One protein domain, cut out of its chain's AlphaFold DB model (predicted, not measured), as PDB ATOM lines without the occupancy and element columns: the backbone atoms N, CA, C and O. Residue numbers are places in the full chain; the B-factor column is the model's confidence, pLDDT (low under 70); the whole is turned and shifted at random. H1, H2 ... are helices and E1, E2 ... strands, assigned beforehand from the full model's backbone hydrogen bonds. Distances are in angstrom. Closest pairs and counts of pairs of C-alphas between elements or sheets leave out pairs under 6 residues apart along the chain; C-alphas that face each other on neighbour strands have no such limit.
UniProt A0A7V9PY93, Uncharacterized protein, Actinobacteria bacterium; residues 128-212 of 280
ATOM      1  N   SER A 128     173.816 188.817 135.502       84.06
ATOM      2  CA  SER A 128     173.175 189.425 136.669       84.06
ATOM      3  C   SER A 128     173.900 190.699 137.093       84.06
ATOM      4  O   SER A 128     175.089 190.666 137.396       84.06
ATOM      5  N   ARG A 129     173.177 191.818 137.185       83.81
ATOM      6  CA  ARG A 129     173.703 193.111 137.643       83.81
ATOM      7  C   ARG A 129     172.894 193.644 138.813       83.81
ATOM      8  O   ARG A 129     171.675 193.514 138.832       83.81
ATOM      9  N   VAL A 130     173.571 194.240 139.791       85.00
ATOM     10  CA  VAL A 130     172.937 194.807 140.987       85.00
ATOM     11  C   VAL A 130     172.819 196.319 140.844       85.00
ATOM     12  O   VAL A 130     173.808 197.004 140.578       85.00
ATOM     13  N   PHE A 131     171.610 196.827 141.053       84.88
ATOM     14  CA  PHE A 131     171.263 198.240 140.972       84.88
ATOM     15  C   PHE A 131     170.688 198.721 142.287       84.88
ATOM     16  O   PHE A 131     169.997 197.967 142.970       84.88
ATOM     17  N   ASP A 132     170.908 199.995 142.594       84.56
ATOM     18  CA  ASP A 132     170.195 200.627 143.689       84.56
ATOM     19  C   ASP A 132     168.750 200.950 143.247       84.56
ATOM     20  O   ASP A 132     168.499 201.458 142.148       84.56
ATOM     21  N   VAL A 133     167.784 200.636 144.106       83.25
ATOM     22  CA  VAL A 133     166.364 200.944 143.940       83.25
ATOM     23  C   VAL A 133     166.128 202.336 144.508       83.25
ATOM     24  O   VAL A 133     166.178 202.554 145.717       83.25
ATOM     25  N   GLY A 134     165.897 203.299 143.622       77.44
ATOM     26  CA  GLY A 134     165.572 204.666 143.998       77.44
ATOM     27  C   GLY A 134     164.163 204.803 144.576       77.44
ATOM     28  O   GLY A 134     163.349 203.874 144.577       77.44
ATOM     29  N   ALA A 135     163.849 206.019 145.029       71.25
ATOM     30  CA  ALA A 135     162.519 206.363 145.513       71.25
ATOM     31  C   ALA A 135     161.426 205.999 144.486       71.25
ATOM     32  O   ALA A 135     161.622 206.116 143.272       71.25
ATOM     33  N   ALA A 136     160.267 205.560 144.990       76.88
ATOM     34  CA  ALA A 136     159.141 205.064 144.194       76.88
ATOM     35  C   ALA A 136     159.448 203.822 143.329       76.88
ATOM     36  O   ALA A 136     158.763 203.585 142.337       76.88
ATOM     37  N   GLY A 137     160.471 203.029 143.677       77.38
ATOM     38  CA  GLY A 137     160.761 201.780 142.967       77.38
ATOM     39  C   GLY A 137     161.385 201.983 141.585       77.38
ATOM     40  O   GLY A 137     161.299 201.109 140.718       77.38
ATOM     41  N   ARG A 138     161.984 203.158 141.357       84.00
ATOM     42  CA  ARG A 138     162.698 203.480 140.120       84.00
ATOM     43  C   ARG A 138     164.099 202.908 140.167       84.00
ATOM     44  O   ARG A 138     164.883 203.265 141.036       84.00
ATOM     45  N   ILE A 139     164.431 202.090 139.183       86.00
ATOM     46  CA  ILE A 139     165.790 201.600 138.982       86.00
ATOM     47  C   ILE A 139     166.324 202.253 137.717       86.00
ATOM     48  O   ILE A 139     165.693 202.177 136.663       86.00
ATOM     49  N   ASN A 140     167.456 202.937 137.851       83.94
ATOM     50  CA  ASN A 140     168.184 203.506 136.730       83.94
ATOM     51  C   ASN A 140     169.218 202.480 136.267       83.94
ATOM     52  O   ASN A 140     170.111 202.123 137.032       83.94
ATOM     53  N   PHE A 141     169.071 202.003 135.036       80.31
ATOM     54  CA  PHE A 141     170.038 201.105 134.415       80.31
ATOM     55  C   PHE A 141     171.249 201.841 133.892       80.31
ATOM     56  O   PHE A 141     172.250 201.188 133.621       80.31
ATOM     57  N   ALA A 142     171.171 203.170 133.781       66.69
ATOM     58  CA  ALA A 142     172.255 203.943 133.232       66.69
ATOM     59  C   ALA A 142     173.579 203.625 133.945       66.69
ATOM     60  O   ALA A 142     173.626 203.557 135.180       66.69
ATOM     61  N   PRO A 143     174.653 203.493 133.162       58.94
ATOM     62  CA  PRO A 143     174.716 203.677 131.705       58.94
ATOM     63  C   PRO A 143     174.493 202.387 130.890       58.94
ATOM     64  O   PRO A 143     174.666 202.410 129.674       58.94
ATOM     65  N   PHE A 144     174.076 201.280 131.512       65.88
ATOM     66  CA  PHE A 144     173.665 200.086 130.782       65.88
ATOM     67  C   PHE A 144     172.319 200.284 130.100       65.88
ATOM     68  O   PHE A 144     171.368 200.827 130.666       65.88
ATOM     69  N   GLU A 145     172.214 199.714 128.911       72.69
ATOM     70  CA  GLU A 145     170.935 199.454 128.280       72.69
ATOM     71  C   GLU A 145     170.622 197.981 128.488       72.69
ATOM     72  O   GLU A 145     171.343 197.091 128.022       72.69
ATOM     73  N   ILE A 146     169.551 197.713 129.231       79.62
ATOM     74  CA  ILE A 146     169.003 196.367 129.230       79.62
ATOM     75  C   ILE A 146     168.246 196.208 127.923       79.62
ATOM     76  O   ILE A 146     167.345 196.993 127.624       79.62
ATOM     77  N   ARG A 147     168.614 195.201 127.133       74.56
ATOM     78  CA  ARG A 147     167.839 194.860 125.938       74.56
ATOM     79  C   ARG A 147     166.610 194.054 126.313       74.56
ATOM     80  O   ARG A 147     165.503 194.243 125.812       74.56
ATOM     81  N   ARG A 148     166.813 193.142 127.263       77.19
ATOM     82  CA  ARG A 148     165.764 192.277 127.786       77.19
ATOM     83  C   ARG A 148     166.052 191.877 129.226       77.19
ATOM     84  O   ARG A 148     167.117 191.340 129.523       77.19
ATOM     85  N   ALA A 149     165.073 192.107 130.097       83.75
ATOM     86  CA  ALA A 149     165.085 191.593 131.459       83.75
ATOM     87  C   ALA A 149     164.690 190.114 131.471       83.75
ATOM     88  O   ALA A 149     163.679 189.725 130.884       83.75
ATOM     89  N   GLY A 150     165.507 189.308 132.138       81.81
ATOM     90  CA  GLY A 150     165.263 187.908 132.444       81.81
ATOM     91  C   GLY A 150     164.507 187.762 133.765       81.81
ATOM     92  O   GLY A 150     163.341 187.382 133.792       81.81
ATOM     93  N   SER A 151     165.156 188.096 134.876       85.75
ATOM     94  CA  SER A 151     164.544 188.055 136.208       85.75
ATOM     95  C   SER A 151     165.004 189.231 137.057       85.75
ATOM     96  O   SER A 151     166.092 189.770 136.854       85.75
ATOM     97  N   ILE A 152     164.157 189.658 137.992       87.69
ATOM     98  CA  ILE A 152     164.456 190.752 138.919       87.69
ATOM     99  C   ILE A 152     164.268 190.229 140.332       87.69
ATOM    100  O   ILE A 152     163.187 189.770 140.689       87.69
ATOM    101  N   LEU A 153     165.326 190.315 141.124       87.62
ATOM    102  CA  LEU A 153     165.390 189.883 142.509       87.62
ATOM    103  C   LEU A 153     165.641 191.106 143.388       87.62
ATOM    104  O   LEU A 153     166.717 191.698 143.331       87.62
ATOM    105  N   LEU A 154     164.660 191.487 144.198       87.69
ATOM    106  CA  LEU A 154     164.841 192.501 145.229       87.69
ATOM    107  C   LEU A 154     165.594 191.911 146.423       87.69
ATOM    108  O   LEU A 154     165.454 190.720 146.729       87.69
ATOM    109  N   TYR A 155     166.362 192.765 147.096       85.44
ATOM    110  CA  TYR A 155     167.109 192.442 148.314       85.44
ATOM    111  C   TYR A 155     168.142 191.322 148.147       85.44
ATOM    112  O   TYR A 155     168.187 190.396 148.964       85.44
ATOM    113  N   PRO A 156     168.975 191.341 147.087       84.31
ATOM    114  CA  PRO A 156     169.938 190.269 146.848       84.31
ATOM    115  C   PRO A 156     170.953 190.104 147.995       84.31
ATOM    116  O   PRO A 156     171.520 189.022 148.158       84.31
ATOM    117  N   ASP A 157     171.155 191.151 148.793       81.50
ATOM    118  CA  ASP A 157     172.023 191.220 149.967       81.50
ATOM    119  C   ASP A 157     171.426 190.578 151.234       81.50
ATOM    120  O   ASP A 157     172.168 190.266 152.165       81.50
ATOM    121  N   LEU A 158     170.115 190.312 151.270       82.88
ATOM    122  CA  LEU A 158     169.454 189.687 152.419       82.88
ATOM    123  C   LEU A 158     169.470 188.152 152.361       82.88
ATOM    124  O   LEU A 158     169.828 187.521 151.356       82.88
ATOM    125  N   ALA A 159     169.055 187.534 153.472       81.31
ATOM    126  CA  ALA A 159     168.843 186.093 153.566       81.31
ATOM    127  C   ALA A 159     167.805 185.617 152.535       81.31
ATOM    128  O   ALA A 159     166.860 186.335 152.220       81.31
ATOM    129  N   LEU A 160     167.955 184.382 152.036       78.50
ATOM    130  CA  LEU A 160     167.154 183.844 150.925       78.50
ATOM    131  C   LEU A 160     165.636 183.976 151.136       78.50
ATOM    132  O   LEU A 160     164.925 184.308 150.197       78.50
ATOM    133  N   ALA A 161     165.157 183.762 152.364       78.50
ATOM    134  CA  ALA A 161     163.737 183.859 152.717       78.50
ATOM    135  C   ALA A 161     163.165 185.288 152.641       78.50
ATOM    136  O   ALA A 161     161.951 185.457 152.642       78.50
ATOM    137  N   SER A 162     164.027 186.306 152.590       82.75
ATOM    138  CA  SER A 162     163.659 187.723 152.507       82.75
ATOM    139  C   SER A 162     163.838 188.297 151.101       82.75
ATOM    140  O   SER A 162     163.504 189.453 150.865       82.75
ATOM    141  N   ARG A 163     164.377 187.515 150.157       84.88
ATOM    142  CA  ARG A 163     164.526 187.950 148.767       84.88
ATOM    143  C   ARG A 163     163.198 187.798 148.043       84.88
ATOM    144  O   ARG A 163     162.525 186.780 148.187       84.88
ATOM    145  N   GLN A 164     162.860 188.767 147.202       85.88
ATOM    146  CA  GLN A 164     161.623 188.735 146.426       85.88
ATOM    147  C   GLN A 164     161.938 188.726 144.935       85.88
ATOM    148  O   GLN A 164     162.545 189.659 144.417       85.88
ATOM    149  N   THR A 165     161.496 187.685 144.229       86.94
ATOM    150  CA  THR A 165     161.542 187.674 142.760       86.94
ATOM    151  C   THR A 165     160.296 188.361 142.226       86.94
ATOM    152  O   THR A 165     159.184 187.971 142.582       86.94
ATOM    153  N   LEU A 166     160.474 189.381 141.389       86.94
ATOM    154  CA  LEU A 166     159.358 190.093 140.784       86.94
ATOM    155  C   LEU A 166     158.819 189.345 139.565       86.94
ATOM    156  O   LEU A 166     159.570 188.971 138.660       86.94
ATOM    157  N   THR A 167     157.502 189.195 139.509       85.56
ATOM    158  CA  THR A 167     156.778 188.682 138.342       85.56
ATOM    159  C   THR A 167     156.597 189.777 137.282       85.56
ATOM    160  O   THR A 167     156.743 190.966 137.558       85.56
ATOM    161  N   THR A 168     156.316 189.404 136.030       81.88
ATOM    162  CA  THR A 168     156.272 190.333 134.875       81.88
ATOM    163  C   THR A 168     155.155 191.385 134.929       81.88
ATOM    164  O   THR A 168     155.158 192.338 134.149       81.88
ATOM    165  N   ASP A 169     154.191 191.230 135.828       85.50
ATOM    166  CA  ASP A 169     153.140 192.195 136.168       85.50
ATOM    167  C   ASP A 169     153.570 193.197 137.256       85.50
ATOM    168  O   ASP A 169     152.977 194.270 137.367       85.50
ATOM    169  N   GLN A 170     154.632 192.902 138.008       86.38
ATOM    170  CA  GLN A 170     155.136 193.743 139.099       86.38
ATOM    171  C   GLN A 170     156.165 194.784 138.646       86.38
ATOM    172  O   GLN A 170     156.536 195.662 139.428       86.38
ATOM    173  N   TRP A 171     156.613 194.740 137.391       88.88
ATOM    174  CA  TRP A 171     157.563 195.701 136.838       88.88
ATOM    175  C   TRP A 171     157.275 196.034 135.376       88.88
ATOM    176  O   TRP A 171     156.654 195.274 134.630       88.88
ATOM    177  N   ARG A 172     157.748 197.207 134.951       87.38
ATOM    178  CA  ARG A 172     157.787 197.610 133.542       87.38
ATOM    179  C   ARG A 172     159.111 198.277 133.243       87.38
ATOM    180  O   ARG A 172     159.516 199.206 133.946       87.38
ATOM    181  N   LEU A 173     159.738 197.841 132.160       86.56
ATOM    182  CA  LEU A 173     160.823 198.586 131.548       86.56
ATOM    183  C   LEU A 173     160.240 199.820 130.851       86.56
ATOM    184  O   LEU A 173     159.157 199.768 130.258       86.56
ATOM    185  N   ARG A 174     160.934 200.950 130.960       83.31
ATOM    186  CA  ARG A 174     160.561 202.209 130.316       83.31
ATOM    187  C   ARG A 174     161.590 202.517 129.233       83.31
ATOM    188  O   ARG A 174     162.775 202.612 129.560       83.31
ATOM    189  N   PRO A 175     161.167 202.628 127.965       73.12
ATOM    190  CA  PRO A 175     162.096 202.915 126.892       73.12
ATOM    191  C   PRO A 175     162.645 204.329 127.022       73.12
ATOM    192  O   PRO A 175     161.969 205.243 127.513       73.12
ATOM    193  N   THR A 176     163.855 204.514 126.524       62.78
ATOM    194  CA  THR A 176     164.451 205.836 126.356       62.78
ATOM    195  C   THR A 176     163.722 206.562 125.227       62.78
ATOM    196  O   THR A 176     163.426 205.975 124.190       62.78
ATOM    197  N   SER A 177     163.426 207.852 125.393       61.28
ATOM    198  CA  SER A 177     162.933 208.723 124.301       61.28
ATOM    199  C   SER A 177     161.564 208.385 123.677       61.28
ATOM    200  O   SER A 177     161.219 208.938 122.637       61.28
ATOM    201  N   GLY A 178     160.738 207.535 124.297       53.56
ATOM    202  CA  GLY A 178     159.386 207.239 123.793       53.56
ATOM    203  C   GLY A 178     159.341 206.337 122.551       53.56
ATOM    204  O   GLY A 178     158.257 206.059 122.044       53.56
ATOM    205  N   THR A 179     160.486 205.836 122.087       51.44
ATOM    206  CA  THR A 179     160.576 204.809 121.044       51.44
ATOM    207  C   THR A 179     160.436 203.426 121.670       51.44
ATOM    208  O   THR A 179     161.132 203.103 122.620       51.44
ATOM    209  N   SER A 180     159.554 202.572 121.152       51.91
ATOM    210  CA  SER A 180     159.291 201.223 121.686       51.91
ATOM    211  C   SER A 180     160.399 200.193 121.417       51.91
ATOM    212  O   SER A 180     160.196 199.002 121.643       51.91
ATOM    213  N   SER A 181     161.541 200.613 120.878       49.56
ATOM    214  CA  SER A 181     162.587 199.719 120.392       49.56
ATOM    215  C   SER A 181     163.569 199.360 121.503       49.56
ATOM    216  O   SER A 181     164.464 200.141 121.793       49.56
ATOM    217  N   GLU A 182     163.359 198.179 122.090       58.59
ATOM    218  CA  GLU A 182     164.352 197.210 122.601       58.59
ATOM    219  C   GLU A 182     165.486 197.667 123.535       58.59
ATOM    220  O   GLU A 182     166.257 196.816 123.961       58.59
ATOM    221  N   THR A 183     165.593 198.937 123.916       61.38
ATOM    222  CA  THR A 183     166.552 199.436 124.904       61.38
ATOM    223  C   THR A 183     165.830 200.198 125.995       61.38
ATOM    224  O   THR A 183     164.958 201.044 125.762       61.38
ATOM    225  N   TYR A 184     166.181 199.872 127.230       74.94
ATOM    226  CA  TYR A 184     165.545 200.452 128.395       74.94
ATOM    227  C   TYR A 184     166.619 200.990 129.333       74.94
ATOM    228  O   TYR A 184     167.563 200.278 129.673       74.94
ATOM    229  N   LEU A 185     166.451 202.245 129.757       75.31
ATOM    230  CA  LEU A 185     167.318 202.905 130.742       75.31
ATOM    231  C   LEU A 185     166.716 202.929 132.143       75.31
ATOM    232  O   LEU A 185     167.423 203.183 133.112       75.31
ATOM    233  N   TYR A 186     165.415 202.666 132.269       79.88
ATOM    234  CA  TYR A 186     164.753 202.668 133.564       79.88
ATOM    235  C   TYR A 186     163.781 201.509 133.695       79.88
ATOM    236  O   TYR A 186     163.139 201.081 132.733       79.88
ATOM    237  N   MET A 187     163.595 201.081 134.933       86.12
ATOM    238  CA  MET A 187     162.490 200.227 135.325       86.12
ATOM    239  C   MET A 187     161.712 200.859 136.456       86.12
ATOM    240  O   MET A 187     162.268 201.494 137.351       86.12
ATOM    241  N   HIS A 188     160.403 200.664 136.392       83.88
ATOM    242  CA  HIS A 188     159.497 200.992 137.472       83.88
ATOM    243  C   HIS A 188     158.933 199.696 138.032       83.88
ATOM    244  O   HIS A 188     158.358 198.903 137.276       83.88
ATOM    245  N   THR A 189     159.060 199.487 139.336       78.88
ATOM    246  CA  THR A 189     158.246 198.481 140.016       78.88
ATOM    247  C   THR A 189     156.838 199.069 140.185       78.88
ATOM    248  O   THR A 189     156.662 200.202 140.627       78.88
ATOM    249  N   ILE A 190     155.812 198.377 139.683       68.56
ATOM    250  CA  ILE A 190     154.431 198.900 139.646       68.56
ATOM    251  C   ILE A 190     153.799 198.857 141.036       68.56
ATOM    252  O   ILE A 190     152.990 199.713 141.380       68.56
ATOM    253  N   SER A 191     154.169 197.862 141.830       58.03
ATOM    254  CA  SER A 191     153.630 197.682 143.164       58.03
ATOM    255  C   SER A 191     154.640 196.913 143.984       58.03
ATOM    256  O   SER A 191     154.496 195.702 144.159       58.03
ATOM    257  N   PRO A 192     155.702 197.558 144.470       50.62
ATOM    258  CA  PRO A 192     156.387 196.949 145.566       50.62
ATOM    259  C   PRO A 192     155.485 197.330 146.754       50.62
ATOM    260  O   PRO A 192     155.311 198.504 147.086       50.62
ATOM    261  N   THR A 193     154.787 196.361 147.341       55.16
ATOM    262  CA  THR A 193     154.198 196.535 148.677       55.16
ATOM    263  C   THR A 193     155.372 196.643 149.652       55.16
ATOM    264  O   THR A 193     155.570 195.772 150.483       55.16
ATOM    265  N   LEU A 194     156.204 197.673 149.472       56.25
ATOM    266  CA  LEU A 194     157.303 198.022 150.342       56.25
ATOM    267  C   LEU A 194     156.620 198.569 151.563       56.25
ATOM    268  O   LEU A 194     156.196 199.729 151.603       56.25
ATOM    269  N   THR A 195     156.410 197.700 152.534       57.09
ATOM    270  CA  THR A 195     156.061 198.146 153.866       57.09
ATOM    271  C   THR A 195     157.087 199.202 154.273       57.09
ATOM    272  O   THR A 195     158.261 199.117 153.922       57.09
ATOM    273  N   ALA A 196     156.665 200.248 154.985       53.56
ATOM    274  CA  ALA A 196     157.545 201.368 155.336       53.56
ATOM    275  C   ALA A 196     158.855 200.930 156.042       53.56
ATOM    276  O   ALA A 196     159.843 201.663 156.012       53.56
ATOM    277  N   LEU A 197     158.880 199.717 156.612       47.50
ATOM    278  CA  LEU A 197     160.052 199.058 157.192       47.50
ATOM    279  C   LEU A 197     161.147 198.704 156.159       47.50
ATOM    280  O   LEU A 197     162.330 198.760 156.480       47.50
ATOM    281  N   GLU A 198     160.783 198.398 154.911       55.38
ATOM    282  CA  GLU A 198     161.715 198.032 153.830       55.38
ATOM    283  C   GLU A 198     162.478 199.236 153.259       55.38
ATOM    284  O   GLU A 198     163.495 199.056 152.600       55.38
ATOM    285  N   SER A 199     162.074 200.472 153.580       53.06
ATOM    286  CA  SER A 199     162.859 201.672 153.238       53.06
ATOM    287  C   SER A 199     164.210 201.758 153.970       53.06
ATOM    288  O   SER A 199     165.078 202.534 153.568       53.06
ATOM    289  N   GLN A 200     164.399 200.959 155.031       56.94
ATOM    290  CA  GLN A 200     165.645 200.873 155.801       56.94
ATOM    291  C   GLN A 200     166.488 199.632 155.473       56.94
ATOM    292  O   GLN A 200     167.641 199.559 155.900       56.94
ATOM    293  N   ILE A 201     165.944 198.658 154.735       56.84
ATOM    294  CA  ILE A 201     166.568 197.346 154.545       56.84
ATOM    295  C   ILE A 201     166.793 197.115 153.046       56.84
ATOM    296  O   ILE A 201     165.852 196.843 152.314       56.84
ATOM    297  N   GLY A 202     168.052 197.223 152.611       60.09
ATOM    298  CA  GLY A 202     168.523 196.818 151.280       60.09
ATOM    299  C   GLY A 202     167.837 197.523 150.103       60.09
ATOM    300  O   GLY A 202     166.937 196.985 149.481       60.09
ATOM    301  N   ASN A 203     168.308 198.696 149.679       79.38
ATOM    302  CA  ASN A 203     167.785 199.343 148.466       79.38
ATOM    303  C   ASN A 203     168.407 198.752 147.195       79.38
ATOM    304  O   ASN A 203     168.871 199.513 146.357       79.38
ATOM    305  N   GLN A 204     168.487 197.427 147.050       86.25
ATOM    306  CA  GLN A 204     169.151 196.794 145.907       86.25
ATOM    307  C   GLN A 204     168.242 195.829 145.147       86.25
ATOM    308  O   GLN A 204     167.448 195.089 145.725       86.25
ATOM    309  N   ALA A 205     168.387 195.826 143.826       87.38
ATOM    310  CA  ALA A 205     167.758 194.882 142.916       87.38
ATOM    311  C   ALA A 205     168.835 194.215 142.062       87.38
ATOM    312  O   ALA A 205     169.584 194.889 141.358       87.38
ATOM    313  N   SER A 206     168.900 192.888 142.103       89.19
ATOM    314  CA  SER A 206     169.684 192.094 141.166       89.19
ATOM    315  C   SER A 206     168.822 191.766 139.956       89.19
ATOM    316  O   SER A 206     167.799 191.097 140.074       89.19
ATOM    317  N   ILE A 207     169.236 192.225 138.787       88.94
ATOM    318  CA  ILE A 207     168.522 192.046 137.532       88.94
ATOM    319  C   ILE A 207     169.384 191.185 136.636       88.94
ATOM    320  O   ILE A 207     170.510 191.544 136.298       88.94
ATOM    321  N   ARG A 208     168.841 190.041 136.251       86.94
ATOM    322  CA  ARG A 208     169.435 189.164 135.256       86.94
ATOM    323  C   ARG A 208     168.862 189.524 133.901       86.94
ATOM    324  O   ARG A 208     167.644 189.612 133.769       86.94
ATOM    325  N   GLY A 209     169.709 189.738 132.906       85.31
ATOM    326  CA  GLY A 209     169.268 190.121 131.572       85.31
ATOM    327  C   GLY A 209     170.396 190.135 130.556       85.31
ATOM    328  O   GLY A 209     171.556 189.875 130.872       85.31
ATOM    329  N   TRP A 210     170.032 190.449 129.320       82.69
ATOM    330  CA  TRP A 210     170.993 190.697 128.251       82.69
ATOM    331  C   TRP A 210     171.252 192.191 128.203       82.69
ATOM    332  O   TRP A 210     170.370 192.981 127.842       82.69
ATOM    333  N   TRP A 211     172.443 192.556 128.652       78.19
ATOM    334  CA  TRP A 211     172.911 193.930 128.700       78.19
ATOM    335  C   TRP A 211     173.723 194.222 127.452       78.19
ATOM    336  O   TRP A 211     174.341 193.329 126.881       78.19
ATOM    337  N   GLY A 212     173.724 195.477 127.032       68.25
ATOM    338  CA  GLY A 212     174.662 195.945 126.026       68.25
ATOM    339  C   GLY A 212     174.072 196.996 125.106       68.25
ATOM    340  O   GLY A 212     172.859 197.074 124.911       68.25
TER     341      GLY A 212
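AT A GLANCE: This is residues 128 to 212 of the 280 residues of an uncharacterized protein of Actinobacteria bacterium (UniProt A0A7V9PY93). Two antiparallel sheets lie face to face as a small sandwich, a strongly twisted one in the order E1, E7, E3, E4 and a smaller one in the order E2, E6, E5, while the short helix H1 lies at one end of the long axis, on neither sheet. The 85 printed residues include seven named strands and one named helix, along the chain E1, E2, E3, E4, E5, E6, H1, E7, and the class is mostly strand. The whole is compact, with a radius of gyration of the C-alphas of 12.5 A, and elongated, spanning 36 by 22 by 22 A.

HOW THE PARTS SIT: Start at E1, residues 128 to 132, an edge strand antiparallel to E7, residues 204 to 211; N 129 and O 207 are 2.8 A apart, within hydrogen-bond range. E2, residues 138 to 140, is antiparallel to E6, residues 184 to 189, with N 139 and O 187 at 2.9 A. E3, residues 146 to 154, is antiparallel to E7, with N 153 and O 206 at 2.8 A; E3 bends by 75 degrees at residue 150. E3 and E4, residues 164 to 166, form a hairpin, with N 166 and O 152 at 2.8 A. E5, residues 171 to 175, and E6 form another, with N 174 and O 186 at 2.8 A. Between the sheets, the closest C-alphas of E3 and E6 are Ile 146 and Tyr 184, 5.4 A apart. H1, residues 196 to 200, has 0 of 1 O i to N i+4 pairs and 1 of 2 O i to N i+3 pairs within range.

IN THESE COORDINATES: Find C-alpha 128 at (173.175, 189.425, 136.669), where E1 begins. E3 runs 17.0 A and E7 17.8 A, ending at C-alpha 211 at (172.911, 193.930, 128.700).

THE WHOLE: The C-alphas farthest apart, Ala 159 and Thr 179, are 38.4 A apart. The printed part has no cut and no long link. Confidence is under 70 at residues 142 to 144, 176 to 183, 190 to 202 and 212.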